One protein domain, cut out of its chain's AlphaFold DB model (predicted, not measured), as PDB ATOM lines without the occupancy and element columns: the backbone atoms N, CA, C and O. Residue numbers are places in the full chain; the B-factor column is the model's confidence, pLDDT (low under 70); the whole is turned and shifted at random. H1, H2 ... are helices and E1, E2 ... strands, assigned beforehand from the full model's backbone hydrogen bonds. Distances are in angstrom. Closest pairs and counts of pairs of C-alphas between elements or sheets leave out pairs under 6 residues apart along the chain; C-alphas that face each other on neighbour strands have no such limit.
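This is residues 8 to 103 of the 193 residues of an uncharacterized protein of Candidatus Woesebacteria bacterium GW2011_GWB1_39_12 (UniProt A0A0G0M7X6). Three hairpins stand in a loose row: the long strand hairpin E1 and E2 is in the middle, the helical hairpin H1 and H2 is on one side with H1 packed on E2, and the short strand hairpin E3 and E4 is on the other side. The far end of the helical hairpin sticks out at residues 29 to 34, and the long link of residues 77 to 90 folds back before E3, with residues 83 to 84 paired to residues 91 to 92 of E3. The printed part has 96 residues, with two named helices and four named strands in the order H1 H2 E1 E2 E3 E4. The class is mixed, helices and strands, in two antiparallel sheets of two strands, ordered E1 - E2 and E3 - E4. The whole is compact, with a radius of gyration of the C-alphas of 14.3 A, and flat, spanning 45 by 36 by 19 A.

Find C-alpha 55 at (18.114, 45.926, 40.849); from there E1, residues 55 to 64, runs 26.3 A. E2, residues 67 to 76, comes back over 28.0 A. Go back to C-alpha 8 at (26.486, 38.383, 32.049), where H1, residues 8 to 27, begins and runs 28.7 A. H2, residues 33 to 51, is 27.3 A long. E3 holds residues 91 to 95 and spans 13.0 A; E4, residues 98 to 102, spans 12.7 A and ends at C-alpha 102 at (11.967, 29.442, 39.940).

Start at the hairpin E1 and E2, antiparallel at 157 degrees, where N 58 and O 73 are 2.8 A apart and N 71 and O 60 2.9 A, both within hydrogen-bond range. Go on to H1, whose closest C-alphas to E2 are those of Asn 14 and Val 73, 5.9 A apart. H1 and H2 form a helical hairpin: they touch, closest at the C-alphas of Leu 20 and Ala 39, 5.9 A apart, with a shallow tilt of 28 degrees, opposite ways. H2 and E2 are only just apart, at 8.3 A. Every O i to N i+4 pair in H1 and H2 is within hydrogen-bond range. Look next at the hairpin E3 and E4, antiparallel at 145 degrees, with N 100 and O 93 within hydrogen-bond range at 2.8 A. The closest C-alphas of E2 and E3 are those of Pro 76 and Trp 94, 6.5 A apart. E1 and E3 are near each other, while H1 is apart from E3 and E4.

The two C-alphas farthest apart are those of Thr 32 and Ala 96, at 45.3 A. The printed part has no cut. The link from E2 to E3, of 14 residues, is long, and the other links are tight. The mean pLDDT of the printed part is 87.7; look at residues 27 to 33, of which 27 belongs to H1 and 33 to H2, for the values under 70.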
ATOM      1  N   GLU A   8      25.074  38.526  31.673       93.62
ATOM      2  CA  GLU A   8      26.486  38.383  32.049       93.62
ATOM      3  C   GLU A   8      26.896  39.369  33.152       93.62
ATOM      4  O   GLU A   8      27.525  38.974  34.140       93.62
ATOM      5  N   GLU A   9      26.495  40.640  33.037       94.56
ATOM      6  CA  GLU A   9      26.734  41.669  34.059       94.56
ATOM      7  C   GLU A   9      26.068  41.293  35.390       94.56
ATOM      8  O   GLU A   9      26.687  41.377  36.455       94.56
ATOM      9  N   LEU A  10      24.823  40.813  35.337       95.25
ATOM     10  CA  LEU A  10      24.074  40.363  36.508       95.25
ATOM     11  C   LEU A  10      24.709  39.132  37.161       95.25
ATOM     12  O   LEU A  10      24.789  39.035  38.390       95.25
ATOM     13  N   THR A  11      25.162  38.183  36.345       93.50
ATOM     14  CA  THR A  11      25.878  36.997  36.817       93.50
ATOM     15  C   THR A  11      27.160  37.415  37.532       93.50
ATOM     16  O   THR A  11      27.393  36.992  38.666       93.50
ATOM     17  N   SER A  12      27.940  38.310  36.925       94.12
ATOM     18  CA  SER A  12      29.188  38.836  37.490       94.12
ATOM     19  C   SER A  12      28.955  39.549  38.824       94.12
ATOM     20  O   SER A  12      29.633  39.248  39.807       94.12
ATOM     21  N   LEU A  13      27.935  40.411  38.909       94.50
ATOM     22  CA  LEU A  13      27.526  41.075  40.153       94.50
ATOM     23  C   LEU A  13      27.210  40.075  41.273       94.50
ATOM     24  O   LEU A  13      27.697  40.215  42.398       94.50
ATOM     25  N   ASN A  14      26.441  39.030  40.970       95.81
ATOM     26  CA  ASN A  14      26.083  38.007  41.950       95.81
ATOM     27  C   ASN A  14      27.292  37.158  42.398       95.81
ATOM     28  O   ASN A  14      27.348  36.735  43.558       95.81
ATOM     29  N   TYR A  15      28.289  36.939  41.533       94.62
ATOM     30  CA  TYR A  15      29.555  36.304  41.925       94.62
ATOM     31  C   TYR A  15      30.444  37.220  42.777       94.62
ATOM     32  O   TYR A  15      31.027  36.740  43.750       94.62
ATOM     33  N   MET A  16      30.509  38.523  42.478       93.00
ATOM     34  CA  MET A  16      31.247  39.494  43.299       93.00
ATOM     35  C   MET A  16      30.686  39.573  44.725       93.00
ATOM     36  O   MET A  16      31.448  39.562  45.690       93.00
ATOM     37  N   ILE A  17      29.357  39.559  44.883       91.75
ATOM     38  CA  ILE A  17      28.713  39.489  46.205       91.75
ATOM     39  C   ILE A  17      29.102  38.216  46.959       91.75
ATOM     40  O   ILE A  17      29.453  38.283  48.137       91.75
ATOM     41  N   LYS A  18      29.096  37.060  46.286       91.56
ATOM     42  CA  LYS A  18      29.549  35.797  46.884       91.56
ATOM     43  C   LYS A  18      31.004  35.878  47.353       91.56
ATOM     44  O   LYS A  18      31.307  35.410  48.450       91.56
ATOM     45  N   LEU A  19      31.894  36.466  46.551       90.25
ATOM     46  CA  LEU A  19      33.295  36.656  46.925       90.25
ATOM     47  C   LEU A  19      33.416  37.538  48.175       90.25
ATOM     48  O   LEU A  19      34.054  37.129  49.144       90.25
ATOM     49  N   LEU A  20      32.728  38.685  48.196       90.12
ATOM     50  CA  LEU A  20      32.708  39.593  49.345       90.12
ATOM     51  C   LEU A  20      32.230  38.890  50.626       90.12
ATOM     52  O   LEU A  20      32.818  39.064  51.694       90.12
ATOM     53  N   GLN A  21      31.180  38.074  50.533       87.19
ATOM     54  CA  GLN A  21      30.688  37.294  51.669       87.19
ATOM     55  C   GLN A  21      31.700  36.244  52.139       87.19
ATOM     56  O   GLN A  21      31.869  36.063  53.344       87.19
ATOM     57  N   GLY A  22      32.397  35.584  51.210       85.25
ATOM     58  CA  GLY A  22      33.492  34.667  51.524       85.25
ATOM     59  C   GLY A  22      34.622  35.360  52.287       85.25
ATOM     60  O   GLY A  22      35.014  34.889  53.353       85.25
ATOM     61  N   MET A  23      35.071  36.521  51.805       85.06
ATOM     62  CA  MET A  23      36.106  37.323  52.469       85.06
ATOM     63  C   MET A  23      35.684  37.722  53.886       85.06
ATOM     64  O   MET A  23      36.431  37.505  54.835       85.06
ATOM     65  N   ARG A  24      34.454  38.221  54.067       83.12
ATOM     66  CA  ARG A  24      33.933  38.615  55.391       83.12
ATOM     67  C   ARG A  24      33.884  37.458  56.390       83.12
ATOM     68  O   ARG A  24      34.144  37.674  57.571       83.12
ATOM     69  N   ARG A  25      33.596  36.235  55.935       79.19
ATOM     70  CA  ARG A  25      33.623  35.042  56.798       79.19
ATOM     71  C   ARG A  25      35.032  34.669  57.253       79.19
ATOM     72  O   ARG A  25      35.161  34.167  58.358       79.19
ATOM     73  N   ILE A  26      36.058  34.918  56.435       76.25
ATOM     74  CA  ILE A  26      37.474  34.647  56.759       76.25
ATOM     75  C   ILE A  26      38.067  35.748  57.652       76.25
ATOM     76  O   ILE A  26      38.864  35.461  58.539       76.25
ATOM     77  N   ILE A  27      37.637  36.997  57.461       69.56
ATOM     78  CA  ILE A  27      38.062  38.151  58.273       69.56
ATOM     79  C   ILE A  27      37.587  38.034  59.730       69.56
ATOM     80  O   ILE A  27      38.236  38.552  60.634       69.56
ATOM     81  N   SER A  28      36.454  37.367  59.976       61.97
ATOM     82  CA  SER A  28      35.920  37.176  61.329       61.97
ATOM     83  C   SER A  28      36.824  36.331  62.251       61.97
ATOM     84  O   SER A  28      36.839  36.631  63.440       61.97
ATOM     85  N   PRO A  29      37.537  35.292  61.765       57.72
ATOM     86  CA  PRO A  29      38.526  34.555  62.562       57.72
ATOM     87  C   PRO A  29      39.993  34.982  62.377       57.72
ATOM     88  O   PRO A  29      40.805  34.648  63.235       57.72
ATOM     89  N   ILE A  30      40.368  35.675  61.292       58.47
ATOM     90  CA  ILE A  30      41.768  36.038  60.999       58.47
ATOM     91  C   ILE A  30      41.874  37.553  60.783       58.47
ATOM     92  O   ILE A  30      41.394  38.092  59.786       58.47
ATOM     93  N   GLU A  31      42.534  38.252  61.705       55.62
ATOM     94  CA  GLU A  31      42.775  39.696  61.617       55.62
ATOM     95  C   GLU A  31      43.944  40.041  60.679       55.62
ATOM     96  O   GLU A  31      44.962  40.574  61.111       55.62
ATOM     97  N   THR A  32      43.827  39.772  59.375       66.56
ATOM     98  CA  THR A  32      44.748  40.386  58.404       66.56
ATOM     99  C   THR A  32      44.169  41.704  57.882       66.56
ATOM    100  O   THR A  32      43.072  41.754  57.318       66.56
ATOM    101  N   LEU A  33      44.916  42.796  58.084       67.75
ATOM    102  CA  LEU A  33      44.574  44.147  57.611       67.75
ATOM    103  C   LEU A  33      44.309  44.178  56.093       67.75
ATOM    104  O   LEU A  33      43.367  44.836  55.652       67.75
ATOM    105  N   ASP A  34      45.057  43.388  55.317       81.25
ATOM    106  CA  ASP A  34      44.943  43.334  53.855       81.25
ATOM    107  C   ASP A  34      43.591  42.787  53.377       81.25
ATOM    108  O   ASP A  34      42.978  43.348  52.467       81.25
ATOM    109  N   LEU A  35      43.069  41.728  54.013       77.38
ATOM    110  CA  LEU A  35      41.767  41.167  53.639       77.38
ATOM    111  C   LEU A  35      40.626  42.142  53.954       77.38
ATOM    112  O   LEU A  35      39.664  42.225  53.186       77.38
ATOM    113  N   ARG A  36      40.730  42.906  55.054       80.31
ATOM    114  CA  ARG A  36      39.753  43.954  55.400       80.31
ATOM    115  C   ARG A  36      39.731  45.065  54.352       80.31
ATOM    116  O   ARG A  36      38.640  45.433  53.917       80.31
ATOM    117  N   ALA A  37      40.899  45.549  53.928       83.00
ATOM    118  CA  ALA A  37      41.009  46.572  52.889       83.00
ATOM    119  C   ALA A  37      40.394  46.091  51.563       83.00
ATOM    120  O   ALA A  37      39.468  46.720  51.054       83.00
ATOM    121  N   GLN A  38      40.788  44.906  51.083       85.50
ATOM    122  CA  GLN A  38      40.251  44.333  49.842       85.50
ATOM    123  C   GLN A  38      38.727  44.112  49.902       85.50
ATOM    124  O   GLN A  38      38.020  44.335  48.919       85.50
ATOM    125  N   ALA A  39      38.189  43.683  51.051       85.31
ATOM    126  CA  ALA A  39      36.744  43.536  51.231       85.31
ATOM    127  C   ALA A  39      36.018  44.895  51.220       85.31
ATOM    128  O   ALA A  39      34.880  44.977  50.750       85.31
ATOM    129  N   GLY A  40      36.659  45.949  51.729       86.06
ATOM    130  CA  GLY A  40      36.178  47.327  51.635       86.06
ATOM    131  C   GLY A  40      36.078  47.796  50.184       86.06
ATOM    132  O   GLY A  40      34.999  48.205  49.750       86.06
ATOM    133  N   ASP A  41      37.157  47.636  49.418       89.38
ATOM    134  CA  ASP A  41      37.230  48.039  48.009       89.38
ATOM    135  C   ASP A  41      36.223  47.281  47.138       89.38
ATOM    136  O   ASP A  41      35.516  47.872  46.314       89.38
ATOM    137  N   LEU A  42      36.085  45.969  47.359       90.06
ATOM    138  CA  LEU A  42      35.091  45.155  46.665       90.06
ATOM    139  C   LEU A  42      33.662  45.591  47.022       90.06
ATOM    140  O   LEU A  42      32.805  45.674  46.145       90.06
ATOM    141  N   CYS A  43      33.393  45.904  48.292       90.94
ATOM    142  CA  CYS A  43      32.091  46.415  48.721       90.94
ATOM    143  C   CYS A  43      31.757  47.757  48.050       90.94
ATOM    144  O   CYS A  43      30.635  47.933  47.570       90.94
ATOM    145  N   ALA A  44      32.716  48.684  47.984       90.94
ATOM    146  CA  ALA A  44      32.545  49.959  47.292       90.94
ATOM    147  C   ALA A  44      32.280  49.753  45.793       90.94
ATOM    148  O   ALA A  44      31.316  50.302  45.256       90.94
ATOM    149  N   SER A  45      33.063  48.881  45.151       90.00
ATOM    150  CA  SER A  45      32.924  48.537  43.731       90.00
ATOM    151  C   SER A  45      31.553  47.935  43.420       90.00
ATOM    152  O   SER A  45      30.906  48.323  42.448       90.00
ATOM    153  N   ILE A  46      31.060  47.027  44.269       91.31
ATOM    154  CA  ILE A  46      29.734  46.424  44.105       91.31
ATOM    155  C   ILE A  46      28.630  47.471  44.253       91.31
ATOM    156  O   ILE A  46      27.707  47.476  43.441       91.31
ATOM    157  N   ASN A  47      28.717  48.355  45.250       91.25
ATOM    158  CA  ASN A  47      27.721  49.408  45.457       91.25
ATOM    159  C   ASN A  47      27.686  50.391  44.280       91.25
ATOM    160  O   ASN A  47      26.609  50.764  43.818       91.25
ATOM    161  N   GLN A  48      28.852  50.782  43.764       90.94
ATOM    162  CA  GLN A  48      28.952  51.648  42.592       90.94
ATOM    163  C   GLN A  48      28.385  50.965  41.338       90.94
ATOM    164  O   GLN A  48      27.617  51.573  40.586       90.94
ATOM    165  N   PHE A  49      28.724  49.691  41.125       89.19
ATOM    166  CA  PHE A  49      28.231  48.923  39.986       89.19
ATOM    167  C   PHE A  49      26.713  48.732  40.059       89.19
ATOM    168  O   PHE A  49      26.008  49.090  39.119       89.19
ATOM    169  N   SER A  50      26.178  48.249  41.184       89.56
ATOM    170  CA  SER A  50      24.741  47.991  41.347       89.56
ATOM    171  C   SER A  50      23.897  49.267  41.269       89.56
ATOM    172  O   SER A  50      22.801  49.231  40.707       89.56
ATOM    173  N   ALA A  51      24.413  50.414  41.731       90.56
ATOM    174  CA  ALA A  51      23.735  51.709  41.632       90.56
ATOM    175  C   ALA A  51      23.454  52.145  40.181       90.56
ATOM    176  O   ALA A  51      22.484  52.872  39.934       90.56
ATOM    177  N   SER A  52      24.249  51.658  39.222       91.31
ATOM    178  CA  SER A  52      24.075  51.930  37.788       91.31
ATOM    179  C   SER A  52      22.847  51.232  37.185       91.31
ATOM    180  O   SER A  52      22.382  51.619  36.107       91.31
ATOM    181  N   PHE A  53      22.289  50.246  37.893       92.19
ATOM    182  CA  PHE A  53      21.191  49.400  37.436       92.19
ATOM    183  C   PHE A  53      19.956  49.527  38.334       92.19
ATOM    184  O   PHE A  53      20.004  50.005  39.476       92.19
ATOM    185  N   ASN A  54      18.805  49.124  37.798       92.19
ATOM    186  CA  ASN A  54      17.586  48.977  38.585       92.19
ATOM    187  C   ASN A  54      17.480  47.529  39.074       92.19
ATOM    188  O   ASN A  54      16.957  46.669  38.370       92.19
ATOM    189  N   VAL A  55      18.058  47.259  40.242       93.88
ATOM    190  CA  VAL A  55      18.114  45.926  40.849       93.88
ATOM    191  C   VAL A  55      17.541  45.958  42.261       93.88
ATOM    192  O   VAL A  55      17.772  46.901  43.018       93.88
ATOM    193  N   ALA A  56      16.830  44.899  42.625       93.81
ATOM    194  CA  ALA A  56      16.361  44.618  43.970       93.81
ATOM    195  C   ALA A  56      17.230  43.530  44.617       93.81
ATOM    196  O   ALA A  56      17.791  42.672  43.936       93.81
ATOM    197  N   MET A  57      17.338  43.554  45.943       93.50
ATOM    198  CA  MET A  57      18.044  42.520  46.702       93.50
ATOM    199  C   MET A  57      17.071  41.432  47.158       93.50
ATOM    200  O   MET A  57      16.014  41.726  47.712       93.50
ATOM    201  N   LYS A  58      17.461  40.168  46.989       94.94
ATOM    202  CA  LYS A  58      16.759  38.987  47.497       94.94
ATOM    203  C   LYS A  58      17.693  38.174  48.383       94.94
ATOM    204  O   LYS A  58      18.799  37.820  47.977       94.94
ATOM    205  N   TYR A  59      17.232  37.833  49.580       93.88
ATOM    206  CA  TYR A  59      17.915  36.863  50.430       93.88
ATOM    207  C   TYR A  59      17.644  35.445  49.926       93.88
ATOM    208  O   TYR A  59      16.491  35.061  49.724       93.88
ATOM    209  N   CYS A  60      18.709  34.672  49.740       92.88
ATOM    210  CA  CYS A  60      18.679  33.292  49.276       92.88
ATOM    211  C   CYS A  60      19.254  32.381  50.362       92.88
ATOM    212  O   CYS A  60      20.442  32.476  50.677       92.88
ATOM    213  N   LYS A  61      18.433  31.472  50.895       90.88
ATOM    214  CA  LYS A  61      18.853  30.476  51.890       90.88
ATOM    215  C   LYS A  61      19.266  29.186  51.193       90.88
ATOM    216  O   LYS A  61      18.433  28.339  50.888       90.88
ATOM    217  N   CYS A  62      20.556  29.033  50.933       88.44
ATOM    218  CA  CYS A  62      21.085  27.837  50.293       88.44
ATOM    219  C   CYS A  62      21.315  26.732  51.325       88.44
ATOM    220  O   CYS A  62      22.113  26.894  52.249       88.44
ATOM    221  N   ARG A  63      20.655  25.587  51.141       85.31
ATOM    222  CA  ARG A  63      20.928  24.367  51.908       85.31
ATOM    223  C   ARG A  63      21.892  23.500  51.110       85.31
ATOM    224  O   ARG A  63      21.534  23.003  50.047       85.31
ATOM    225  N   LEU A  64      23.115  23.358  51.604       77.44
ATOM    226  CA  LEU A  64      24.089  22.396  51.091       77.44
ATOM    227  C   LEU A  64      24.257  21.277  52.132       77.44
ATOM    228  O   LEU A  64      23.949  21.504  53.306       77.44
ATOM    229  N   PRO A  65      24.704  20.069  51.746       80.12
ATOM    230  CA  PRO A  65      24.914  18.982  52.699       80.12
ATOM    231  C   PRO A  65      25.739  19.449  53.909       80.12
ATOM    232  O   PRO A  65      26.878  19.885  53.763       80.12
ATOM    233  N   GLY A  66      25.127  19.411  55.097       73.19
ATOM    234  CA  GLY A  66      25.750  19.783  56.370       73.19
ATOM    235  C   GLY A  66      25.818  21.279  56.706       73.19
ATOM    236  O   GLY A  66      26.233  21.598  57.818       73.19
ATOM    237  N   GLN A  67      25.427  22.204  55.817       78.81
ATOM    238  CA  GLN A  67      25.563  23.652  56.061       78.81
ATOM    239  C   GLN A  67      24.444  24.489  55.418       78.81
ATOM    240  O   GLN A  67      24.026  24.261  54.281       78.81
ATOM    241  N   VAL A  68      23.991  25.516  56.143       81.19
ATOM    242  CA  VAL A  68      23.058  26.532  55.638       81.19
ATOM    243  C   VAL A  68      23.831  27.813  55.365       81.19
ATOM    244  O   VAL A  68      24.553  28.315  56.223       81.19
ATOM    245  N   TYR A  69      23.666  28.338  54.159       80.69
ATOM    246  CA  TYR A  69      24.313  29.553  53.707       80.69
ATOM    247  C   TYR A  69      23.273  30.609  53.365       80.69
ATOM    248  O   TYR A  69      22.513  30.450  52.408       80.69
ATOM    249  N   ASP A  70      23.296  31.717  54.098       84.44
ATOM    250  CA  ASP A  70      22.574  32.921  53.707       84.44
ATOM    251  C   ASP A  70      23.395  33.680  52.660       84.44
ATOM    252  O   ASP A  70      24.568  34.004  52.879       84.44
ATOM    253  N   ASN A  71      22.783  33.936  51.506       88.69
ATOM    254  CA  ASN A  71      23.362  34.707  50.413       88.69
ATOM    255  C   ASN A  71      22.440  35.873  50.026       88.69
ATOM    256  O   ASN A  71      21.234  35.840  50.272       88.69
ATOM    257  N   ILE A  72      23.014  36.888  49.386       91.69
ATOM    258  CA  ILE A  72      22.274  37.973  48.745       91.69
ATOM    259  C   ILE A  72      22.352  37.757  47.234       91.69
ATOM    260  O   ILE A  72      23.404  37.417  46.693       91.69
ATOM    261  N   VAL A  73      21.225  37.938  46.559       95.56
ATOM    262  CA  VAL A  73      21.110  37.884  45.105       95.56
ATOM    263  C   VAL A  73      20.510  39.199  44.638       95.56
ATOM    264  O   VAL A  73      19.443  39.595  45.105       95.56
ATOM    265  N   TYR A  74      21.186  39.882  43.723       96.12
ATOM    266  CA  TYR A  74      20.595  40.990  42.991       96.12
ATOM    267  C   TYR A  74      19.712  40.445  41.875       96.12
ATOM    268  O   TYR A  74      20.132  39.568  41.116       96.12
ATOM    269  N   VAL A  75      18.499  40.981  41.785       96.06
ATOM    270  CA  VAL A  75      17.486  40.642  40.785       96.06
ATOM    271  C   VAL A  75      17.110  41.925  40.042       96.06
ATOM    272  O   VAL A  75      16.767  42.904  40.703       96.06
ATOM    273  N   PRO A  76      17.174  41.978  38.702       94.19
ATOM    274  CA  PRO A  76      16.737  43.151  37.951       94.19
ATOM    275  C   PRO A  76      15.262  43.430  38.216       94.19
ATOM    276  O   PRO A  76      14.450  42.519  38.128       94.19
ATOM    277  N   SER A  77      14.894  44.681  38.482       91.38
ATOM    278  CA  SER A  77      13.493  45.101  38.660       91.38
ATOM    279  C   SER A  77      12.767  45.309  37.322       91.38
ATOM    280  O   SER A  77      11.856  46.127  37.211       91.38
ATOM    281  N   SER A  78      13.208  44.601  36.286       87.38
ATOM    282  CA  SER A  78      12.643  44.596  34.941       87.38
ATOM    283  C   SER A  78      12.504  43.148  34.461       87.38
ATOM    284  O   SER A  78      13.414  42.352  34.719       87.38
ATOM    285  N   PRO A  79      11.421  42.794  33.747       85.19
ATOM    286  CA  PRO A  79      11.262  41.459  33.176       85.19
ATOM    287  C   PRO A  79      12.375  41.107  32.179       85.19
ATOM    288  O   PRO A  79      13.033  41.988  31.624       85.19
ATOM    289  N   GLY A  80      12.542  39.811  31.909       86.75
ATOM    290  CA  GLY A  80      13.356  39.320  30.788       86.75
ATOM    291  C   GLY A  80      14.760  38.820  31.133       86.75
ATOM    292  O   GLY A  80      15.443  38.330  30.244       86.75
ATOM    293  N   ILE A  81      15.191  38.882  32.398       92.06
ATOM    294  CA  ILE A  81      16.502  38.364  32.820       92.06
ATOM    295  C   ILE A  81      16.353  37.549  34.099       92.06
ATOM    296  O   ILE A  81      15.691  37.968  35.049       92.06
ATOM    297  N   VAL A  82      17.004  36.388  34.129       95.12
ATOM    298  CA  VAL A  82      17.037  35.511  35.300       95.12
ATOM    299  C   VAL A  82      18.261  35.819  36.152       95.12
ATOM    300  O   VAL A  82      19.400  35.746  35.693       95.12
ATOM    301  N   ALA A  83      18.038  36.109  37.429       96.06
ATOM    302  CA  ALA A  83      19.090  36.163  38.429       96.06
ATOM    303  C   ALA A  83      19.354  34.770  39.003       96.06
ATOM    304  O   ALA A  83      18.431  33.992  39.247       96.06
ATOM    305  N   ARG A  84      20.623  34.461  39.277       95.19
ATOM    306  CA  ARG A  84      21.022  33.188  39.886       95.19
ATOM    307  C   ARG A  84      21.799  33.421  41.160       95.19
ATOM    308  O   ARG A  84      22.759  34.191  41.193       95.19
ATOM    309  N   CYS A  85      21.464  32.652  42.185       93.88
ATOM    310  CA  CYS A  85      22.305  32.548  43.357       93.88
ATOM    311  C   CYS A  85      23.664  31.937  42.985       93.88
ATOM    312  O   CYS A  85      23.749  30.798  42.518       93.88
ATOM    313  N   ALA A  86      24.753  32.658  43.249       92.56
ATOM    314  CA  ALA A  86      26.106  32.188  42.957       92.56
ATOM    315  C   ALA A  86      26.537  30.965  43.806       92.56
ATOM    316  O   ALA A  86      27.503  30.277  43.444       92.56
ATOM    317  N   TYR A  87      25.831  30.677  44.909       89.31
ATOM    318  CA  TYR A  87      26.024  29.483  45.744       89.31
ATOM    319  C   TYR A  87      25.220  28.282  45.235       89.31
ATOM    320  O   TYR A  87      25.797  27.409  44.596       89.31
ATOM    321  N   CYS A  88      23.908  28.240  45.483       90.75
ATOM    322  CA  CYS A  88      23.067  27.068  45.202       90.75
ATOM    323  C   CYS A  88      22.394  27.074  43.826       90.75
ATOM    324  O   CYS A  88      21.611  26.183  43.532       90.75
ATOM    325  N   LYS A  89      22.677  28.067  42.975       91.62
ATOM    326  CA  LYS A  89      22.097  28.203  41.628       91.62
ATOM    327  C   LYS A  89      20.579  28.413  41.579       91.62
ATOM    328  O   LYS A  89      20.060  28.478  40.467       91.62
ATOM    329  N   GLN A  90      19.926  28.613  42.731       94.06
ATOM    330  CA  GLN A  90      18.524  29.031  42.838       94.06
ATOM    331  C   GLN A  90      18.250  30.232  41.933       94.06
ATOM    332  O   GLN A  90      19.067  31.159  41.872       94.06
ATOM    333  N   GLN A  91      17.127  30.188  41.225       95.19
ATOM    334  CA  GLN A  91      16.782  31.148  40.184       95.19
ATOM    335  C   GLN A  91      15.697  32.107  40.655       95.19
ATOM    336  O   GLN A  91      14.766  31.703  41.350       95.19
ATOM    337  N   TYR A  92      15.825  33.366  40.244       95.81
ATOM    338  CA  TYR A  92      14.900  34.434  40.587       95.81
ATOM    339  C   TYR A  92      14.624  35.320  39.379       95.81
ATOM    340  O   TYR A  92      15.536  35.638  38.615       95.81
ATOM    341  N   VAL A  93      13.383  35.760  39.235       95.25
ATOM    342  CA  VAL A  93      12.955  36.689  38.182       95.25
ATOM    343  C   VAL A  93      12.053  37.758  38.766       95.25
ATOM    344  O   VAL A  93      11.371  37.523  39.759       95.25
ATOM    345  N   TRP A  94      12.035  38.931  38.142       93.44
ATOM    346  CA  TRP A  94      11.053  39.962  38.448       93.44
ATOM    347  C   TRP A  94       9.857  39.841  37.514       93.44
ATOM    348  O   TRP A  94      10.013  39.862  36.291       93.44
ATOM    349  N   SER A  95       8.663  39.734  38.080       91.06
ATOM    350  CA  SER A  95       7.415  39.702  37.324       91.06
ATOM    351  C   SER A  95       6.288  40.258  38.178       91.06
ATOM    352  O   SER A  95       6.285  40.078  39.388       91.06
ATOM    353  N   ALA A  96       5.347  40.965  37.548       86.25
ATOM    354  CA  ALA A  96       4.166  41.528  38.210       86.25
ATOM    355  C   ALA A  96       4.454  42.378  39.475       86.25
ATOM    356  O   ALA A  96       3.604  42.507  40.346       86.25
ATOM    357  N   GLY A  97       5.637  43.001  39.559       88.75
ATOM    358  CA  GLY A  97       6.018  43.851  40.694       88.75
ATOM    359  C   GLY A  97       6.664  43.111  41.869       88.75
ATOM    360  O   GLY A  97       6.939  43.740  42.889       88.75
ATOM    361  N   GLU A  98       6.940  41.814  41.735       92.00
ATOM    362  CA  GLU A  98       7.565  41.003  42.779       92.00
ATOM    363  C   GLU A  98       8.711  40.120  42.257       92.00
ATOM    364  O   GLU A  98       8.887  39.917  41.053       92.00
ATOM    365  N   ILE A  99       9.522  39.607  43.191       94.88
ATOM    366  CA  ILE A  99      10.598  38.649  42.909       94.88
ATOM    367  C   ILE A  99      10.065  37.235  43.099       94.88
ATOM    368  O   ILE A  99       9.718  36.841  44.213       94.88
ATOM    369  N   ILE A 100      10.120  36.452  42.031       92.69
ATOM    370  CA  ILE A 100       9.603  35.090  41.962       92.69
ATOM    371  C   ILE A 100      10.761  34.112  41.933       92.69
ATOM    372  O   ILE A 100      11.719  34.290  41.183       92.69
ATOM    373  N   GLU A 101      10.661  33.077  42.756       93.44
ATOM    374  CA  GLU A 101      11.611  31.974  42.803       93.44
ATOM    375  C   GLU A 101      11.219  30.893  41.791       93.44
ATOM    376  O   GLU A 101      10.055  30.500  41.712       93.44
ATOM    377  N   LEU A 102      12.188  30.427  40.998       91.12
ATOM    378  CA  LEU A 102      11.967  29.442  39.940       91.12
ATOM    379  C   LEU A 102      12.683  28.129  40.242       91.12
ATOM    380  O   LEU A 102      13.866  28.133  40.577       91.12
ATOM    381  N   ASP A 103      11.995  27.013  40.011       86.50
ATOM    382  CA  ASP A 103      12.517  25.655  40.212       86.50
ATOM    383  C   ASP A 103      12.661  24.885  38.884       86.50
ATOM    384  O   ASP A 103      12.266  23.729  38.744       86.50
TER     385      ASP A 103